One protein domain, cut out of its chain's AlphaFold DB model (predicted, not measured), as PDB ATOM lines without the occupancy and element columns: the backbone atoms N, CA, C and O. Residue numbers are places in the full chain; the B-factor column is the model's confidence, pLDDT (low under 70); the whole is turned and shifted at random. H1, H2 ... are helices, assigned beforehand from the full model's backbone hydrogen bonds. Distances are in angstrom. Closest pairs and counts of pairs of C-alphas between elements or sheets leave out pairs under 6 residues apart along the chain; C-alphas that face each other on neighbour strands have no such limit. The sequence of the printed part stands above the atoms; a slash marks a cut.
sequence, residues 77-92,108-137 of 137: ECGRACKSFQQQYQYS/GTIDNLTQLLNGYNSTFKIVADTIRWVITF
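This is residues 77 to 92 and 108 to 137 of the 137 residues of the protein "Helo_like_N domain-containing protein" of Aspergillus novoparasiticus (UniProt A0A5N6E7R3). A short helix, H1, lies loosely beside the earlier part of a long helix, H2, and runs the opposite way. Residues 122 to 137, of which 122 to 136 belong to H2, stick out as a free arm that makes the length. The printed part has 46 residues, all helix in class, with H1 then H2 and no named strand. It is only just extended, close to loose, with a radius of gyration of the C-alphas of 14.6 A and spans of 50 by 16 by 13 A.

H1, residues 77 to 92, begins at C-alpha 77 (38.418, 5.981, 1.935) and is 22.3 A long. H2, residues 110 to 136, is 37.6 A long and ends at C-alpha 136 (54.966, 8.275, 27.108).

H1 and H2 only just touch, with 3 pairs of C-alphas within 8 A; the closest C-alphas, of Cys 78 and Tyr 120, are 7.1 A apart. H1 touches H2 with residues 78 to 81 alone, and H2 touches H1 with residues 113 to 120 alone. The helices run opposite ways at a shallow tilt of 34 degrees, only just short of steep. In H1 and H2 every O i to N i+4 pair is within hydrogen-bond range.

The farthest C-alphas, of Ser 92 and Phe 137, are 49.6 A apart. The link across the cut lacks residues 93 to 107, and C-alphas 92 and 108 are 12.6 A apart. Mean pLDDT of the printed part is 73.7; residues 91 to 92, 108 to 114, 131 and 133 to 137 are under 70.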
ATOM      1  N   GLU A  77      39.711   5.344   2.176       86.06
ATOM      2  CA  GLU A  77      38.418   5.981   1.935       86.06
ATOM      3  C   GLU A  77      38.466   7.492   2.163       86.06
ATOM      4  O   GLU A  77      37.996   8.252   1.314       86.06
ATOM      5  N   CYS A  78      39.121   7.931   3.237       86.19
ATOM      6  CA  CYS A  78      39.414   9.336   3.495       86.19
ATOM      7  C   CYS A  78      40.161   9.978   2.310       86.19
ATOM      8  O   CYS A  78      39.717  10.986   1.753       86.19
ATOM      9  N   GLY A  79      41.242   9.345   1.840       87.06
ATOM     10  CA  GLY A  79      42.008   9.824   0.691       87.06
ATOM     11  C   GLY A  79      41.185   9.901  -0.599       87.06
ATOM     12  O   GLY A  79      41.302  10.874  -1.351       87.06
ATOM     13  N   ARG A  80      40.323   8.906  -0.860       87.44
ATOM     14  CA  ARG A  80      39.389   8.927  -1.999       87.44
ATOM     15  C   ARG A  80      38.381  10.067  -1.878       87.44
ATOM     16  O   ARG A  80      38.225  10.816  -2.839       87.44
ATOM     17  N   ALA A  81      37.758  10.243  -0.715       83.50
ATOM     18  CA  ALA A  81      36.772  11.294  -0.478       83.50
ATOM     19  C   ALA A  81      37.365  12.694  -0.708       83.50
ATOM     20  O   ALA A  81      36.774  13.504  -1.426       83.50
ATOM     21  N   CYS A  82      38.569  12.959  -0.188       83.50
ATOM     22  CA  CYS A  82      39.255  14.234  -0.404       83.50
ATOM     23  C   CYS A  82      39.582  14.486  -1.885       83.50
ATOM     24  O   CYS A  82      39.362  15.596  -2.373       83.50
ATOM     25  N   LYS A  83      40.050  13.467  -2.624       86.31
ATOM     26  CA  LYS A  83      40.317  13.578  -4.072       86.31
ATOM     27  C   LYS A  83      39.043  13.832  -4.876       86.31
ATOM     28  O   LYS A  83      39.024  14.738  -5.706       86.31
ATOM     29  N   SER A  84      37.987  13.057  -4.631       83.06
ATOM     30  CA  SER A  84      36.707  13.210  -5.330       83.06
ATOM     31  C   SER A  84      36.116  14.598  -5.108       83.06
ATOM     32  O   SER A  84      35.676  15.236  -6.061       83.06
ATOM     33  N   PHE A  85      36.178  15.109  -3.878       79.88
ATOM     34  CA  PHE A  85      35.703  16.455  -3.585       79.88
ATOM     35  C   PHE A  85      36.563  17.537  -4.251       79.88
ATOM     36  O   PHE A  85      36.018  18.474  -4.825       79.88
ATOM     37  N   GLN A  86      37.895  17.396  -4.254       82.94
ATOM     38  CA  GLN A  86      38.786  18.328  -4.954       82.94
ATOM     39  C   GLN A  86      38.446  18.413  -6.450       82.94
ATOM     40  O   GLN A  86      38.312  19.511  -6.987       82.94
ATOM     41  N   GLN A  87      38.266  17.265  -7.110       82.00
ATOM     42  CA  GLN A  87      37.903  17.199  -8.527       82.00
ATOM     43  C   GLN A  87      36.551  17.866  -8.797       82.00
ATOM     44  O   GLN A  87      36.430  18.658  -9.729       82.00
ATOM     45  N   GLN A  88      35.548  17.594  -7.962       74.56
ATOM     46  CA  GLN A  88      34.225  18.209  -8.079       74.56
ATOM     47  C   GLN A  88      34.276  19.719  -7.862       74.56
ATOM     48  O   GLN A  88      33.654  20.468  -8.617       74.56
ATOM     49  N   TYR A  89      35.038  20.179  -6.869       74.25
ATOM     50  CA  TYR A  89      35.240  21.596  -6.593       74.25
ATOM     51  C   TYR A  89      35.884  22.304  -7.790       74.25
ATOM     52  O   TYR A  89      35.389  23.331  -8.247       74.25
ATOM     53  N   GLN A  90      36.945  21.726  -8.353       75.81
ATOM     54  CA  GLN A  90      37.616  22.278  -9.529       75.81
ATOM     55  C   GLN A  90      36.712  22.276 -10.766       75.81
ATOM     56  O   GLN A  90      36.659  23.281 -11.465       75.81
ATOM     57  N   TYR A  91      35.970  21.192 -11.009       69.88
ATOM     58  CA  TYR A  91      35.019  21.095 -12.120       69.88
ATOM     59  C   TYR A  91      33.923  22.163 -12.009       69.88
ATOM     60  O   TYR A  91      33.697  22.921 -12.943       69.88
ATOM     61  N   SER A  92      33.314  22.310 -10.833       65.44
ATOM     62  CA  SER A  92      32.284  23.332 -10.590       65.44
ATOM     63  C   SER A  92      32.802  24.776 -10.657       65.44
ATOM     64  O   SER A  92      32.013  25.670 -10.937       65.44
ATOM     65  N   GLY A 108      25.992  15.193  -2.202       51.81
ATOM     66  CA  GLY A 108      27.403  15.505  -1.954       51.81
ATOM     67  C   GLY A 108      27.607  16.943  -1.491       51.81
ATOM     68  O   GLY A 108      28.469  17.655  -1.997       51.81
ATOM     69  N   THR A 109      26.757  17.426  -0.587       58.69
ATOM     70  CA  THR A 109      26.878  18.777  -0.028       58.69
ATOM     71  C   THR A 109      28.114  18.864   0.876       58.69
ATOM     72  O   THR A 109      28.491  17.874   1.505       58.69
ATOM     73  N   ILE A 110      28.723  20.054   0.978       60.03
ATOM     74  CA  ILE A 110      29.833  20.356   1.909       60.03
ATOM     75  C   ILE A 110      29.534  19.822   3.319       60.03
ATOM     76  O   ILE A 110      30.429  19.297   3.975       60.03
ATOM     77  N   ASP A 111      28.277  19.879   3.760       61.66
ATOM     78  CA  ASP A 111      27.837  19.382   5.067       61.66
ATOM     79  C   ASP A 111      27.983  17.857   5.226       61.66
ATOM     80  O   ASP A 111      28.488  17.394   6.250       61.66
ATOM     81  N   ASN A 112      27.636  17.064   4.203       65.12
ATOM     82  CA  ASN A 112      27.825  15.606   4.226       65.12
ATOM     83  C   ASN A 112      29.309  15.241   4.285       65.12
ATOM     84  O   ASN A 112      29.701  14.309   4.987       65.12
ATOM     85  N   LEU A 113      30.144  15.986   3.560       66.31
ATOM     86  CA  LEU A 113      31.580  15.751   3.569       66.31
ATOM     87  C   LEU A 113      32.204  16.190   4.897       66.31
ATOM     88  O   LEU A 113      33.061  15.492   5.420       66.31
ATOM     89  N   THR A 114      31.717  17.282   5.487       66.81
ATOM     90  CA  THR A 114      32.110  17.730   6.833       66.81
ATOM     91  C   THR A 114      31.816  16.647   7.872       66.81
ATOM     92  O   THR A 114      32.690  16.304   8.662       66.81
ATOM     93  N   GLN A 115      30.627  16.034   7.841       73.31
ATOM     94  CA  GLN A 115      30.295  14.928   8.747       73.31
ATOM     95  C   GLN A 115      31.199  13.704   8.545       73.31
ATOM     96  O   GLN A 115      31.658  13.122   9.528       73.31
ATOM     97  N   LEU A 116      31.496  13.340   7.293       75.81
ATOM     98  CA  LEU A 116      32.431  12.257   6.975       75.81
ATOM     99  C   LEU A 116      33.841  12.543   7.509       75.81
ATOM    100  O   LEU A 116      34.416  11.701   8.198       75.81
ATOM    101  N   LEU A 117      34.379  13.742   7.259       73.19
ATOM    102  CA  LEU A 117      35.690  14.148   7.774       73.19
ATOM    103  C   LEU A 117      35.721  14.144   9.306       73.19
ATOM    104  O   LEU A 117      36.704  13.688   9.887       73.19
ATOM    105  N   ASN A 118      34.640  14.564   9.966       73.62
ATOM    106  CA  ASN A 118      34.540  14.556  11.428       73.62
ATOM    107  C   ASN A 118      34.510  13.134  12.004       73.62
ATOM    108  O   ASN A 118      35.124  12.875  13.046       73.62
ATOM    109  N   GLY A 119      33.854  12.199  11.311       76.31
ATOM    110  CA  GLY A 119      33.880  10.775  11.649       76.31
ATOM    111  C   GLY A 119      35.282  10.171  11.522       76.31
ATOM    112  O   GLY A 119      35.766   9.516  12.452       76.31
ATOM    113  N   TYR A 120      35.981  10.460  10.419       76.75
ATOM    114  CA  TYR A 120      37.368  10.024  10.221       76.75
ATOM    115  C   TYR A 120      38.314  10.623  11.259       76.75
ATOM    116  O   TYR A 120      39.076   9.895  11.893       76.75
ATOM    117  N   ASN A 121      38.228  11.934  11.489       77.25
ATOM    118  CA  ASN A 121      39.082  12.636  12.439       77.25
ATOM    119  C   ASN A 121      38.919  12.072  13.857       77.25
ATOM    120  O   ASN A 121      39.910  11.834  14.540       77.25
ATOM    121  N   SER A 122      37.684  11.784  14.278       75.88
ATOM    122  CA  SER A 122      37.413  11.183  15.590       75.88
ATOM    123  C   SER A 122      38.054   9.798  15.727       75.88
ATOM    124  O   SER A 122      38.738   9.533  16.715       75.88
ATOM    125  N   THR A 123      37.900   8.944  14.713       78.50
ATOM    126  CA  THR A 123      38.485   7.592  14.689       78.50
ATOM    127  C   THR A 123      40.012   7.644  14.739       78.50
ATOM    128  O   THR A 123      40.638   6.994  15.577       78.50
ATOM    129  N   PHE A 124      40.631   8.468  13.892       80.00
ATOM    130  CA  PHE A 124      42.087   8.584  13.830       80.00
ATOM    131  C   PHE A 124      42.678   9.234  15.077       80.00
ATOM    132  O   PHE A 124      43.747   8.824  15.523       80.00
ATOM    133  N   LYS A 125      41.985  10.209  15.671       79.06
ATOM    134  CA  LYS A 125      42.442  10.881  16.888       79.06
ATOM    135  C   LYS A 125      42.477   9.936  18.083       79.06
ATOM    136  O   LYS A 125      43.459   9.951  18.815       79.06
ATOM    137  N   ILE A 126      41.465   9.081  18.249       77.62
ATOM    138  CA  ILE A 126      41.448   8.062  19.314       77.62
ATOM    139  C   ILE A 126      42.666   7.145  19.191       77.62
ATOM    140  O   ILE A 126      43.357   6.897  20.181       77.62
ATOM    141  N   VAL A 127      42.963   6.674  17.976       76.62
ATOM    142  CA  VAL A 127      44.138   5.828  17.753       76.62
ATOM    143  C   VAL A 127      45.421   6.612  18.013       76.62
ATOM    144  O   VAL A 127      46.253   6.155  18.787       76.62
ATOM    145  N   ALA A 128      45.568   7.821  17.465       72.00
ATOM    146  CA  ALA A 128      46.759   8.644  17.674       72.00
ATOM    147  C   ALA A 128      47.026   8.941  19.163       72.00
ATOM    148  O   ALA A 128      48.169   8.839  19.614       72.00
ATOM    149  N   ASP A 129      45.987   9.253  19.943       76.62
ATOM    150  CA  ASP A 129      46.104   9.479  21.386       76.62
ATOM    151  C   ASP A 129      46.458   8.194  22.145       76.62
ATOM    152  O   ASP A 129      47.283   8.239  23.058       76.62
ATOM    153  N   THR A 130      45.913   7.046  21.732       75.50
ATOM    154  CA  THR A 130      46.252   5.737  22.313       75.50
ATOM    155  C   THR A 130      47.727   5.411  22.095       75.50
ATOM    156  O   THR A 130      48.428   5.061  23.043       75.50
ATOM    157  N   ILE A 131      48.238   5.593  20.873       69.88
ATOM    158  CA  ILE A 131      49.652   5.338  20.564       69.88
ATOM    159  C   ILE A 131      50.553   6.299  21.346       69.88
ATOM    160  O   ILE A 131      51.535   5.882  21.956       69.88
ATOM    161  N   ARG A 132      50.206   7.591  21.386       72.69
ATOM    162  CA  ARG A 132      50.967   8.596  22.138       72.69
ATOM    163  C   ARG A 132      51.048   8.269  23.629       72.69
ATOM    164  O   ARG A 132      52.099   8.473  24.238       72.69
ATOM    165  N   TRP A 133      49.959   7.770  24.212       69.81
ATOM    166  CA  TRP A 133      49.929   7.357  25.612       69.81
ATOM    167  C   TRP A 133      50.889   6.192  25.878       69.81
ATOM    168  O   TRP A 133      51.663   6.258  26.827       69.81
ATOM    169  N   VAL A 134      50.922   5.196  24.986       66.50
ATOM    170  CA  VAL A 134      51.843   4.046  25.060       66.50
ATOM    171  C   VAL A 134      53.316   4.451  24.901       66.50
ATOM    172  O   VAL A 134      54.175   3.806  25.477       66.50
ATOM    173  N   ILE A 135      53.630   5.510  24.149       62.34
ATOM    174  CA  ILE A 135      55.018   5.998  23.986       62.34
ATOM    175  C   ILE A 135      55.518   6.763  25.225       62.34
ATOM    176  O   ILE A 135      56.721   6.847  25.461       62.34
ATOM    177  N   THR A 136      54.612   7.379  25.989       62.81
ATOM    178  CA  THR A 136      54.966   8.275  27.108       62.81
ATOM    179  C   THR A 136      55.183   7.520  28.433       62.81
ATOM    180  O   THR A 136      55.711   8.105  29.379       62.81
ATOM    181  N   PHE A 137      54.794   6.245  28.500       48.12
ATOM    182  CA  PHE A 137      54.948   5.343  29.648       48.12
ATOM    183  C   PHE A 137      55.904   4.195  29.318       48.12
ATOM    184  O   PHE A 137      56.647   3.784  30.239       48.12
TER     185      PHE A 137